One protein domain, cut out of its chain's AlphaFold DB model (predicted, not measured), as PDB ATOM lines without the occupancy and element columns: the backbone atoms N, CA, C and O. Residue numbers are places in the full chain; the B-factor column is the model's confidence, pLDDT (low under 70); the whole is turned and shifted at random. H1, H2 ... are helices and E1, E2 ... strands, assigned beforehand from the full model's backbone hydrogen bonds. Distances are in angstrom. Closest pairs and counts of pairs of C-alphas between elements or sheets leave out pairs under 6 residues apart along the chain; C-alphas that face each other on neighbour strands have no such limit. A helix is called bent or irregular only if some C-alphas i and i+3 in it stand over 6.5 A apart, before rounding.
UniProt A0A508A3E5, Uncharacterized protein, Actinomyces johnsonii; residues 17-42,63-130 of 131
ATOM      1  N   PRO A  17      14.792  15.781  39.529       87.94
ATOM      2  CA  PRO A  17      15.443  15.600  38.240       87.94
ATOM      3  C   PRO A  17      16.963  15.504  38.373       87.94
ATOM      4  O   PRO A  17      17.596  16.313  39.059       87.94
ATOM      5  N   ASN A  18      17.544  14.540  37.668       88.25
ATOM      6  CA  ASN A  18      18.985  14.396  37.551       88.25
ATOM      7  C   ASN A  18      19.549  15.532  36.683       88.25
ATOM      8  O   ASN A  18      19.428  15.537  35.456       88.25
ATOM      9  N   ARG A  19      20.161  16.524  37.329       88.31
ATOM     10  CA  ARG A  19      20.711  17.707  36.656       88.31
ATOM     11  C   ARG A  19      21.987  17.376  35.881       88.31
ATOM     12  O   ARG A  19      22.252  17.992  34.852       88.31
ATOM     13  N   LYS A  20      22.735  16.360  36.318       85.00
ATOM     14  CA  LYS A  20      23.971  15.885  35.676       85.00
ATOM     15  C   LYS A  20      23.732  15.332  34.266       85.00
ATOM     16  O   LYS A  20      24.498  15.659  33.366       85.00
ATOM     17  N   ILE A  21      22.639  14.590  34.061       84.00
ATOM     18  CA  ILE A  21      22.168  14.118  32.739       84.00
ATOM     19  C   ILE A  21      22.007  15.298  31.764       84.00
ATOM     20  O   ILE A  21      22.563  15.332  30.662       84.00
ATOM     21  N   ASN A  22      21.321  16.354  32.215       82.31
ATOM     22  CA  ASN A  22      21.107  17.551  31.403       82.31
ATOM     23  C   ASN A  22      22.421  18.286  31.088       82.31
ATOM     24  O   ASN A  22      22.593  18.786  29.974       82.31
ATOM     25  N   ALA A  23      23.352  18.350  32.043       85.00
ATOM     26  CA  ALA A  23      24.662  18.968  31.851       85.00
ATOM     27  C   ALA A  23      25.488  18.244  30.777       85.00
ATOM     28  O   ALA A  23      25.990  18.877  29.846       85.00
ATOM     29  N   ILE A  24      25.577  16.913  30.865       82.12
ATOM     30  CA  ILE A  24      26.313  16.084  29.900       82.12
ATOM     31  C   ILE A  24      25.703  16.241  28.499       82.12
ATOM     32  O   ILE A  24      26.426  16.484  27.530       82.12
ATOM     33  N   SER A  25      24.370  16.234  28.400       81.69
ATOM     34  CA  SER A  25      23.650  16.484  27.145       81.69
ATOM     35  C   SER A  25      23.952  17.864  26.535       81.69
ATOM     36  O   SER A  25      24.175  17.976  25.326       81.69
ATOM     37  N   LYS A  26      24.023  18.930  27.348       83.56
ATOM     38  CA  LYS A  26      24.421  20.275  26.881       83.56
ATOM     39  C   LYS A  26      25.864  20.297  26.367       83.56
ATOM     40  O   LYS A  26      26.132  20.908  25.330       83.56
ATOM     41  N   VAL A  27      26.790  19.645  27.076       81.81
ATOM     42  CA  VAL A  27      28.199  19.548  26.660       81.81
ATOM     43  C   VAL A  27      28.303  18.822  25.322       81.81
ATOM     44  O   VAL A  27      28.960  19.333  24.416       81.81
ATOM     45  N   LYS A  28      27.579  17.709  25.146       81.12
ATOM     46  CA  LYS A  28      27.501  16.991  23.868       81.12
ATOM     47  C   LYS A  28      27.078  17.909  22.723       81.12
ATOM     48  O   LYS A  28      27.769  17.970  21.713       81.12
ATOM     49  N   ALA A  29      25.998  18.670  22.897       81.06
ATOM     50  CA  ALA A  29      25.507  19.573  21.858       81.06
ATOM     51  C   ALA A  29      26.545  20.642  21.460       81.06
ATOM     52  O   ALA A  29      26.710  20.936  20.276       81.06
ATOM     53  N   ARG A  30      27.283  21.199  22.431       77.25
ATOM     54  CA  ARG A  30      28.356  22.174  22.157       77.25
ATOM     55  C   ARG A  30      29.537  21.543  21.419       77.25
ATOM     56  O   ARG A  30      30.101  22.171  20.526       77.25
ATOM     57  N   VAL A  31      29.904  20.314  21.779       76.44
ATOM     58  CA  VAL A  31      30.976  19.565  21.112       76.44
ATOM     59  C   VAL A  31      30.579  19.220  19.679       76.44
ATOM     60  O   VAL A  31      31.361  19.479  18.769       76.44
ATOM     61  N   ASP A  32      29.354  18.744  19.454       76.19
ATOM     62  CA  ASP A  32      28.830  18.462  18.111       76.19
ATOM     63  C   ASP A  32      28.850  19.722  17.227       76.19
ATOM     64  O   ASP A  32      29.292  19.675  16.077       76.19
ATOM     65  N   GLN A  33      28.466  20.878  17.780       72.88
ATOM     66  CA  GLN A  33      28.543  22.160  17.077       72.88
ATOM     67  C   GLN A  33      29.990  22.551  16.731       72.88
ATOM     68  O   GLN A  33      30.260  23.036  15.630       72.88
ATOM     69  N   ALA A  34      30.938  22.341  17.649       68.94
ATOM     70  CA  ALA A  34      32.352  22.614  17.402       68.94
ATOM     71  C   ALA A  34      32.932  21.695  16.312       68.94
ATOM     72  O   ALA A  34      33.682  22.153  15.447       68.94
ATOM     73  N   VAL A  35      32.542  20.419  16.302       70.62
ATOM     74  CA  VAL A  35      32.941  19.433  15.285       70.62
ATOM     75  C   VAL A  35      32.434  19.843  13.911       70.62
ATOM     76  O   VAL A  35      33.215  19.877  12.960       70.62
ATOM     77  N   GLU A  36      31.154  20.201  13.803       69.62
ATOM     78  CA  GLU A  36      30.544  20.631  12.542       69.62
ATOM     79  C   GLU A  36      31.301  21.818  11.928       69.62
ATOM     80  O   GLU A  36      31.528  21.892  10.720       69.62
ATOM     81  N   VAL A  37      31.745  22.737  12.774       66.81
ATOM     82  CA  VAL A  37      32.470  23.945  12.379       66.81
ATOM     83  C   VAL A  37      33.876  23.624  11.902       66.81
ATOM     84  O   VAL A  37      34.310  24.122  10.863       66.81
ATOM     85  N   ILE A  38      34.594  22.767  12.627       64.50
ATOM     86  CA  ILE A  38      35.937  22.351  12.220       64.50
ATOM     87  C   ILE A  38      35.901  21.480  10.962       64.50
ATOM     88  O   ILE A  38      36.816  21.566  10.138       64.50
ATOM     89  N   ALA A  39      34.849  20.680  10.785       64.38
ATOM     90  CA  ALA A  39      34.631  19.899   9.573       64.38
ATOM     91  C   ALA A  39      34.425  20.799   8.342       64.38
ATOM     92  O   ALA A  39      34.891  20.445   7.259       64.38
ATOM     93  N   LYS A  40      33.781  21.964   8.524       62.78
ATOM     94  CA  LYS A  40      33.528  22.975   7.480       62.78
ATOM     95  C   LYS A  40      34.701  23.930   7.217       62.78
ATOM     96  O   LYS A  40      34.688  24.608   6.194       62.78
ATOM     97  N   ASN A  41      35.705  23.999   8.096       59.53
ATOM     98  CA  ASN A  41      36.942  24.739   7.814       59.53
ATOM     99  C   ASN A  41      37.713  24.080   6.653       59.53
ATOM    100  O   ASN A  41      37.656  22.854   6.511       59.53
ATOM    101  N   PRO A  42      38.451  24.861   5.838       50.84
ATOM    102  CA  PRO A  42      39.062  24.369   4.608       50.84
ATOM    103  C   PRO A  42      39.943  23.141   4.874       50.84
ATOM    104  O   PRO A  42      40.914  23.190   5.627       50.84
ATOM    105  N   ILE A  63      31.110  31.695  15.634       53.66
ATOM    106  CA  ILE A  63      31.894  30.612  15.047       53.66
ATOM    107  C   ILE A  63      31.651  30.477  13.523       53.66
ATOM    108  O   ILE A  63      32.590  30.233  12.771       53.66
ATOM    109  N   GLY A  64      30.429  30.713  13.032       49.16
ATOM    110  CA  GLY A  64      30.153  30.708  11.588       49.16
ATOM    111  C   GLY A  64      30.882  31.830  10.838       49.16
ATOM    112  O   GLY A  64      31.439  31.605   9.765       49.16
ATOM    113  N   GLN A  65      30.955  33.028  11.433       55.34
ATOM    114  CA  GLN A  65      31.725  34.150  10.881       55.34
ATOM    115  C   GLN A  65      33.237  33.902  10.939       55.34
ATOM    116  O   GLN A  65      33.952  34.338  10.035       55.34
ATOM    117  N   PHE A  66      33.723  33.184  11.960       58.00
ATOM    118  CA  PHE A  66      35.114  32.735  12.037       58.00
ATOM    119  C   PHE A  66      35.463  31.845  10.841       58.00
ATOM    120  O   PHE A  66      36.412  32.145  10.125       58.00
ATOM    121  N   THR A  67      34.661  30.810  10.575       57.94
ATOM    122  CA  THR A  67      34.886  29.867   9.466       57.94
ATOM    123  C   THR A  67      34.829  30.538   8.093       57.94
ATOM    124  O   THR A  67      35.673  30.256   7.239       57.94
ATOM    125  N   ALA A  68      33.890  31.466   7.882       57.75
ATOM    126  CA  ALA A  68      33.811  32.241   6.642       57.75
ATOM    127  C   ALA A  68      35.051  33.135   6.448       57.75
ATOM    128  O   ALA A  68      35.720  33.059   5.422       57.75
ATOM    129  N   THR A  69      35.427  33.899   7.481       62.78
ATOM    130  CA  THR A  69      36.604  34.788   7.437       62.78
ATOM    131  C   THR A  69      37.905  34.002   7.259       62.78
ATOM    132  O   THR A  69      38.807  34.455   6.556       62.78
ATOM    133  N   LEU A  70      38.011  32.818   7.873       61.94
ATOM    134  CA  LEU A  70      39.157  31.923   7.720       61.94
ATOM    135  C   LEU A  70      39.258  31.403   6.280       61.94
ATOM    136  O   LEU A  70      40.344  31.420   5.709       61.94
ATOM    137  N   SER A  71      38.129  31.002   5.685       61.16
ATOM    138  CA  SER A  71      38.056  30.541   4.291       61.16
ATOM    139  C   SER A  71      38.451  31.649   3.308       61.16
ATOM    140  O   SER A  71      39.280  31.422   2.424       61.16
ATOM    141  N   ASP A  72      37.953  32.871   3.517       61.94
ATOM    142  CA  ASP A  72      38.319  34.041   2.713       61.94
ATOM    143  C   ASP A  72      39.805  34.383   2.851       61.94
ATOM    144  O   ASP A  72      40.484  34.644   1.855       61.94
ATOM    145  N   ALA A  73      40.339  34.352   4.075       61.88
ATOM    146  CA  ALA A  73      41.757  34.580   4.326       61.88
ATOM    147  C   ALA A  73      42.626  33.530   3.616       61.88
ATOM    148  O   ALA A  73      43.661  33.894   3.056       61.88
ATOM    149  N   TRP A  74      42.173  32.272   3.562       62.28
ATOM    150  CA  TRP A  74      42.872  31.159   2.912       62.28
ATOM    151  C   TRP A  74      42.974  31.264   1.391       62.28
ATOM    152  O   TRP A  74      43.883  30.691   0.792       62.28
ATOM    153  N   SER A  75      42.076  32.017   0.755       61.22
ATOM    154  CA  SER A  75      42.104  32.262  -0.694       61.22
ATOM    155  C   SER A  75      43.213  33.238  -1.139       61.22
ATOM    156  O   SER A  75      43.456  33.416  -2.333       61.22
ATOM    157  N   SER A  76      43.916  33.869  -0.188       58.47
ATOM    158  CA  SER A  76      44.996  34.833  -0.432       58.47
ATOM    159  C   SER A  76      46.344  34.162  -0.718       58.47
ATOM    160  O   SER A  76      46.723  33.182  -0.084       58.47
ATOM    161  N   SER A  77      47.166  34.760  -1.584       57.72
ATOM    162  CA  SER A  77      48.546  34.317  -1.848       57.72
ATOM    163  C   SER A  77      49.465  34.381  -0.618       57.72
ATOM    164  O   SER A  77      50.407  33.597  -0.523       57.72
ATOM    165  N   ALA A  78      49.171  35.261   0.346       59.00
ATOM    166  CA  ALA A  78      49.874  35.331   1.630       59.00
ATOM    167  C   ALA A  78      49.513  34.169   2.572       59.00
ATOM    168  O   ALA A  78      50.316  33.815   3.434       59.00
ATOM    169  N   ALA A  79      48.345  33.543   2.380       59.09
ATOM    170  CA  ALA A  79      47.909  32.417   3.196       59.09
ATOM    171  C   ALA A  79      48.832  31.216   3.034       59.09
ATOM    172  O   ALA A  79      49.071  30.540   4.013       59.09
ATOM    173  N   LYS A  80      49.451  31.003   1.863       56.50
ATOM    174  CA  LYS A  80      50.432  29.917   1.662       56.50
ATOM    175  C   LYS A  80      51.604  29.943   2.646       56.50
ATOM    176  O   LYS A  80      52.166  28.893   2.915       56.50
ATOM    177  N   LYS A  81      51.988  31.121   3.150       62.16
ATOM    178  CA  LYS A  81      53.103  31.266   4.097       62.16
ATOM    179  C   LYS A  81      52.691  30.946   5.538       62.16
ATOM    180  O   LYS A  81      53.496  30.441   6.302       62.16
ATOM    181  N   GLU A  82      51.436  31.226   5.874       61.62
ATOM    182  CA  GLU A  82      50.840  30.982   7.194       61.62
ATOM    183  C   GLU A  82      50.040  29.663   7.231       61.62
ATOM    184  O   GLU A  82      49.577  29.239   8.289       61.62
ATOM    185  N   ALA A  83      49.869  29.014   6.073       61.91
ATOM    186  CA  ALA A  83      49.043  27.828   5.873       61.91
ATOM    187  C   ALA A  83      49.522  26.688   6.760       61.91
ATOM    188  O   ALA A  83      48.708  26.114   7.467       61.91
ATOM    189  N   GLU A  84      50.832  26.442   6.821       62.91
ATOM    190  CA  GLU A  84      51.415  25.395   7.669       62.91
ATOM    191  C   GLU A  84      51.162  25.644   9.168       62.91
ATOM    192  O   GLU A  84      50.825  24.720   9.912       62.91
ATOM    193  N   GLU A  85      51.275  26.894   9.637       66.12
ATOM    194  CA  GLU A  85      51.043  27.230  11.047       66.12
ATOM    195  C   GLU A  85      49.565  27.082  11.411       66.12
ATOM    196  O   GLU A  85      49.214  26.509  12.451       66.12
ATOM    197  N   ILE A  86      48.678  27.600  10.565       63.50
ATOM    198  CA  ILE A  86      47.253  27.541  10.847       63.50
ATOM    199  C   ILE A  86      46.719  26.113  10.614       63.50
ATOM    200  O   ILE A  86      45.866  25.669  11.377       63.50
ATOM    201  N   GLU A  87      47.276  25.337   9.682       64.12
ATOM    202  CA  GLU A  87      47.038  23.890   9.555       64.12
ATOM    203  C   GLU A  87      47.459  23.139  10.805       64.12
ATOM    204  O   GLU A  87      46.685  22.331  11.310       64.12
ATOM    205  N   SER A  88      48.638  23.437  11.355       68.62
ATOM    206  CA  SER A  88      49.079  22.839  12.615       68.62
ATOM    207  C   SER A  88      48.093  23.140  13.748       68.62
ATOM    208  O   SER A  88      47.732  22.250  14.521       68.62
ATOM    209  N   LYS A  89      47.590  24.379  13.834       68.69
ATOM    210  CA  LYS A  89      46.593  24.775  14.846       68.69
ATOM    211  C   LYS A  89      45.229  24.119  14.617       68.69
ATOM    212  O   LYS A  89      44.613  23.674  15.582       68.69
ATOM    213  N   VAL A  90      44.767  24.021  13.370       66.25
ATOM    214  CA  VAL A  90      43.514  23.333  13.014       66.25
ATOM    215  C   VAL A  90      43.631  21.828  13.260       66.25
ATOM    216  O   VAL A  90      42.696  21.229  13.784       66.25
ATOM    217  N   GLY A  91      44.780  21.222  12.954       65.25
ATOM    218  CA  GLY A  91      45.095  19.827  13.260       65.25
ATOM    219  C   GLY A  91      45.027  19.549  14.760       65.25
ATOM    220  O   GLY A  91      44.270  18.684  15.186       65.25
ATOM    221  N   LYS A  92      45.695  20.373  15.579       71.81
ATOM    222  CA  LYS A  92      45.597  20.290  17.048       71.81
ATOM    223  C   LYS A  92      44.167  20.475  17.552       71.81
ATOM    224  O   LYS A  92      43.737  19.769  18.457       71.81
ATOM    225  N   ALA A  93      43.408  21.402  16.967       66.50
ATOM    226  CA  ALA A  93      42.009  21.600  17.334       66.50
ATOM    227  C   ALA A  93      41.150  20.365  17.010       66.50
ATOM    228  O   ALA A  93      40.299  19.996  17.816       66.50
ATOM    229  N   ARG A  94      41.404  19.692  15.877       67.81
ATOM    230  CA  ARG A  94      40.764  18.413  15.520       67.81
ATOM    231  C   ARG A  94      41.101  17.316  16.523       67.81
ATOM    232  O   ARG A  94      40.189  16.652  16.995       67.81
ATOM    233  N   GLU A  95      42.372  17.163  16.887       71.94
ATOM    234  CA  GLU A  95      42.814  16.169  17.876       71.94
ATOM    235  C   GLU A  95      42.162  16.381  19.249       71.94
ATOM    236  O   GLU A  95      41.630  15.438  19.837       71.94
ATOM    237  N   ILE A  96      42.141  17.625  19.738       74.00
ATOM    238  CA  ILE A  96      41.492  17.974  21.009       74.00
ATOM    239  C   ILE A  96      39.996  17.657  20.944       74.00
ATOM    240  O   ILE A  96      39.451  17.093  21.887       74.00
ATOM    241  N   ILE A  97      39.331  17.978  19.833       72.81
ATOM    242  CA  ILE A  97      37.904  17.696  19.671       72.81
ATOM    243  C   ILE A  97      37.608  16.202  19.635       72.81
ATOM    244  O   ILE A  97      36.648  15.794  20.279       72.81
ATOM    245  N   VAL A  98      38.429  15.387  18.972       72.88
ATOM    246  CA  VAL A  98      38.277  13.924  19.009       72.88
ATOM    247  C   VAL A  98      38.415  13.413  20.444       72.88
ATOM    248  O   VAL A  98      37.563  12.667  20.914       72.88
ATOM    249  N   SER A  99      39.419  13.888  21.187       76.19
ATOM    250  CA  SER A  99      39.592  13.513  22.597       76.19
ATOM    251  C   SER A  99      38.392  13.916  23.464       76.19
ATOM    252  O   SER A  99      37.951  13.140  24.312       76.19
ATOM    253  N   VAL A 100      37.833  15.107  23.237       74.25
ATOM    254  CA  VAL A 100      36.635  15.575  23.943       74.25
ATOM    255  C   VAL A 100      35.400  14.764  23.533       74.25
ATOM    256  O   VAL A 100      34.602  14.416  24.400       74.25
ATOM    257  N   GLN A 101      35.243  14.412  22.254       73.50
ATOM    258  CA  GLN A 101      34.162  13.540  21.783       73.50
ATOM    259  C   GLN A 101      34.217  12.165  22.446       73.50
ATOM    260  O   GLN A 101      33.183  11.692  22.910       73.50
ATOM    261  N   ASP A 102      35.400  11.561  22.561       78.94
ATOM    262  CA  ASP A 102      35.575  10.273  23.239       78.94
ATOM    263  C   ASP A 102      35.213  10.362  24.727       78.94
ATOM    264  O   ASP A 102      34.526   9.489  25.264       78.94
ATOM    265  N   GLN A 103      35.620  11.441  25.404       80.12
ATOM    266  CA  GLN A 103      35.261  11.671  26.805       80.12
ATOM    267  C   GLN A 103      33.757  11.889  26.991       80.12
ATOM    268  O   GLN A 103      33.173  11.344  27.927       80.12
ATOM    269  N   VAL A 104      33.116  12.635  26.090       76.06
ATOM    270  CA  VAL A 104      31.663  12.847  26.102       76.06
ATOM    271  C   VAL A 104      30.919  11.550  25.796       76.06
ATOM    272  O   VAL A 104      29.954  11.237  26.483       76.06
ATOM    273  N   ALA A 105      31.370  10.761  24.819       75.56
ATOM    274  CA  ALA A 105      30.782   9.465  24.492       75.56
ATOM    275  C   ALA A 105      30.889   8.489  25.670       75.56
ATOM    276  O   ALA A 105      29.918   7.803  25.994       75.56
ATOM    277  N   LYS A 106      32.035   8.474  26.359       82.25
ATOM    278  CA  LYS A 106      32.217   7.697  27.587       82.25
ATOM    279  C   LYS A 106      31.271   8.168  28.693       82.25
ATOM    280  O   LYS A 106      30.589   7.337  29.286       82.25
ATOM    281  N   ALA A 107      31.178   9.478  28.920       73.88
ATOM    282  CA  ALA A 107      30.274  10.052  29.915       73.88
ATOM    283  C   ALA A 107      28.801   9.725  29.614       73.88
ATOM    284  O   ALA A 107      28.082   9.326  30.519       73.88
ATOM    285  N   LEU A 108      28.373   9.803  28.349       70.06
ATOM    286  CA  LEU A 108      27.022   9.432  27.902       70.06
ATOM    287  C   LEU A 108      26.749   7.928  28.040       70.06
ATOM    288  O   LEU A 108      25.637   7.518  28.361       70.06
ATOM    289  N   SER A 109      27.754   7.083  27.803       75.62
ATOM    290  CA  SER A 109      27.624   5.638  28.009       75.62
ATOM    291  C   SER A 109      27.486   5.287  29.491       75.62
ATOM    292  O   SER A 109      26.747   4.367  29.839       75.62
ATOM    293  N   GLU A 110      28.183   6.006  30.371       74.50
ATOM    294  CA  GLU A 110      27.993   5.910  31.821       74.50
ATOM    295  C   GLU A 110      26.614   6.470  32.223       74.50
ATOM    296  O   GLU A 110      25.929   5.888  33.065       74.50
ATOM    297  N   GLU A 111      26.157   7.530  31.549       65.06
ATOM    298  CA  GLU A 111      24.855   8.178  31.730       65.06
ATOM    299  C   GLU A 111      23.662   7.301  31.333       65.06
ATOM    300  O   GLU A 111      22.622   7.376  31.976       65.06
ATOM    301  N   GLN A 112      23.795   6.416  30.341       60.28
ATOM    302  CA  GLN A 112      22.718   5.494  29.955       60.28
ATOM    303  C   GLN A 112      22.303   4.553  31.106       60.28
ATOM    304  O   GLN A 112      21.206   3.993  31.093       60.28
ATOM    305  N   ASN A 113      23.162   4.414  32.121       66.06
ATOM    306  CA  ASN A 113      22.883   3.689  33.361       66.06
ATOM    307  C   ASN A 113      22.380   4.597  34.502       66.06
ATOM    308  O   ASN A 113      21.995   4.094  35.562       66.06
ATOM    309  N   LEU A 114      22.389   5.921  34.319       71.81
ATOM    310  CA  LEU A 114      21.887   6.886  35.291       71.81
ATOM    311  C   LEU A 114      20.366   6.987  35.217       71.81
ATOM    312  O   LEU A 114      19.737   6.924  34.163       71.81
ATOM    313  N   ARG A 115      19.760   7.163  36.389       79.62
ATOM    314  CA  ARG A 115      18.314   7.317  36.514       79.62
ATOM    315  C   ARG A 115      17.912   8.758  36.175       79.62
ATOM    316  O   ARG A 115      18.629   9.681  36.577       79.62
ATOM    317  N   PRO A 116      16.769   8.963  35.493       81.94
ATOM    318  CA  PRO A 116      16.252  10.299  35.180       81.94
ATOM    319  C   PRO A 116      15.908  11.102  36.444       81.94
ATOM    320  O   PRO A 116      15.979  12.330  36.440       81.94
ATOM    321  N   GLU A 117      15.597  10.406  37.535       86.75
ATOM    322  CA  GLU A 117      15.337  10.983  38.848       86.75
ATOM    323  C   GLU A 117      16.286  10.378  39.886       86.75
ATOM    324  O   GLU A 117      16.587   9.179  39.860       86.75
ATOM    325  N   VAL A 118      16.763  11.222  40.795       85.94
ATOM    326  CA  VAL A 118      17.734  10.896  41.849       85.94
ATOM    327  C   VAL A 118      17.266  11.473  43.181       85.94
ATOM    328  O   VAL A 118      16.411  12.356  43.214       85.94
ATOM    329  N   GLU A 119      17.800  10.975  44.292       87.25
ATOM    330  CA  GLU A 119      17.466  11.500  45.620       87.25
ATOM    331  C   GLU A 119      17.886  12.977  45.754       87.25
ATOM    332  O   GLU A 119      18.993  13.366  45.373       87.25
ATOM    333  N   GLU A 120      17.012  13.808  46.325       83.62
ATOM    334  CA  GLU A 120      17.309  15.210  46.622       83.62
ATOM    335  C   GLU A 120      18.527  15.319  47.554       83.62
ATOM    336  O   GLU A 120      18.542  14.758  48.650       83.62
ATOM    337  N   GLY A 121      19.561  16.035  47.105       82.69
ATOM    338  CA  GLY A 121      20.837  16.170  47.814       82.69
ATOM    339  C   GLY A 121      21.938  15.211  47.347       82.69
ATOM    340  O   GLY A 121      23.071  15.345  47.812       82.69
ATOM    341  N   SER A 122      21.658  14.289  46.416       86.00
ATOM    342  CA  SER A 122      22.707  13.509  45.741       86.00
ATOM    343  C   SER A 122      23.579  14.400  44.849       86.00
ATOM    344  O   SER A 122      23.135  15.474  44.427       86.00
ATOM    345  N   ASP A 123      24.796  13.950  44.515       87.19
ATOM    346  CA  ASP A 123      25.722  14.678  43.632       87.19
ATOM    347  C   ASP A 123      25.055  15.089  42.314       87.19
ATOM    348  O   ASP A 123      25.229  16.213  41.851       87.19
ATOM    349  N   GLU A 124      24.251  14.195  41.740       86.88
ATOM    350  CA  GLU A 124      23.555  14.354  40.464       86.88
ATOM    351  C   GLU A 124      22.411  15.379  40.510       86.88
ATOM    352  O   GLU A 124      22.018  15.911  39.470       86.88
ATOM    353  N   SER A 125      21.890  15.679  41.703       86.44
ATOM    354  CA  SER A 125      20.836  16.681  41.921       86.44
ATOM    355  C   SER A 125      21.374  18.096  42.174       86.44
ATOM    356  O   SER A 125      20.600  19.055  42.231       86.44
ATOM    357  N   LEU A 126      22.695  18.245  42.341       88.88
ATOM    358  CA  LEU A 126      23.300  19.504  42.768       88.88
ATOM    359  C   LEU A 126      23.174  20.612  41.700       88.88
ATOM    360  O   LEU A 126      23.370  20.349  40.513       88.88
ATOM    361  N   PRO A 127      22.949  21.881  42.101       87.44
ATOM    362  CA  PRO A 127      22.866  23.023  41.180       87.44
ATOM    363  C   PRO A 127      24.118  23.294  40.345       87.44
ATOM    364  O   PRO A 127      24.018  23.941  39.311       87.44
ATOM    365  N   LYS A 128      25.284  22.770  40.743       87.38
ATOM    366  CA  LYS A 128      26.533  22.890  39.971       87.38
ATOM    367  C   LYS A 128      26.434  22.338  38.540       87.38
ATOM    368  O   LYS A 128      27.270  22.654  37.711       87.38
ATOM    369  N   TRP A 129      25.444  21.484  38.268       85.62
ATOM    370  CA  TRP A 129      25.197  20.910  36.944       85.62
ATOM    371  C   TRP A 129      24.317  21.797  36.043       85.62
ATOM    372  O   TRP A 129      24.111  21.468  34.878       85.62
ATOM    373  N   ASP A 130      23.777  22.906  36.556       81.75
ATOM    374  CA  ASP A 130      22.948  23.815  35.754       81.75
ATOM    375  C   ASP A 130      23.772  24.839  34.944       81.75
ATOM    376  O   ASP A 130      23.240  25.379  33.966       81.75
TER     377      ASP A 130
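AT A GLANCE: This is residues 17 to 42 and 63 to 130 of the 131 residues of an uncharacterized protein of Actinomyces johnsonii (UniProt A0A508A3E5). The model is a long rod: helix H3 runs along most of its length, helix H1 lies side by side with it in the opposite direction, and the shorter helix H2 folds back from one end of H3 to reach the last part of H1. At the other end, the chain passes through the short strand E1 and residues 120 to 130 fold back toward the beginning of H1. The printed part has 94 residues with three named helices and one named strand, in the order H1, H2, H3, E1; the class is mostly helix. The whole is only just loose, close to extended, with a radius of gyration of the C-alphas of 18.6 A and spans of 61 by 22 by 17 A.

HOW THE PARTS SIT: Begin with H3, residues 79 to 111, which has a kink of 34 degrees near residue 86 and is irregular, with C-alphas 81 and 84 lying 7.1 A apart. H1, residues 19 to 40, touches H3, and their closest C-alphas, those of Lys 28 and Val 104, are 6.3 A apart. The two run opposite ways at a shallow tilt of 27 degrees. Look next at H2, residues 63 to 74: its residues 63 to 67 alone touch residues 37 to 40 of H1. The closest C-alphas there are those of Val 37 and Thr 67, 7.0 A apart, and the helices run the same way at a shallow tilt of 20 degrees. H2 and H3 only just touch, and only at the corner by their link, with 3 pairs of C-alphas within 8 A; the closest, those of Ala 73 and Ala 79, are 6.6 A apart. E1, residues 117 to 119, is apart from H1, H2 and H3 and pairs with no named strand. In H1 and H2 every O i to N i+4 pair is within hydrogen-bond range; in H3 it is 27 of 29.

IN THESE COORDINATES: Find C-alpha 79 at (47.909, 32.417, 3.196); from there H3 runs 44.0 A to C-alpha 111 at (24.855, 8.178, 31.730). H1 begins at C-alpha 19, at (20.711, 17.707, 36.656), and covers 32.3 A to Lys 40. H2 measures 16.4 A from Ile 63 to Trp 74. E1 measures 7.1 A and ends at C-alpha 119, at (17.466, 11.500, 45.620).

THE WHOLE: The two C-alphas farthest apart, those of Ser 77 and Glu 119, are 61.2 A apart. Residues 43 to 62 are not printed, and C-alphas 42 and 63 stand 14.1 A apart across this cut, which falls in the link from H1 to H2. The links from H2 to H3 and from H3 to E1 are tight. The mean pLDDT of the printed part is 72.1; look for values under 70 at residues 34, 36 to 42, 63 to 91, 93 to 94 and 111 to 113.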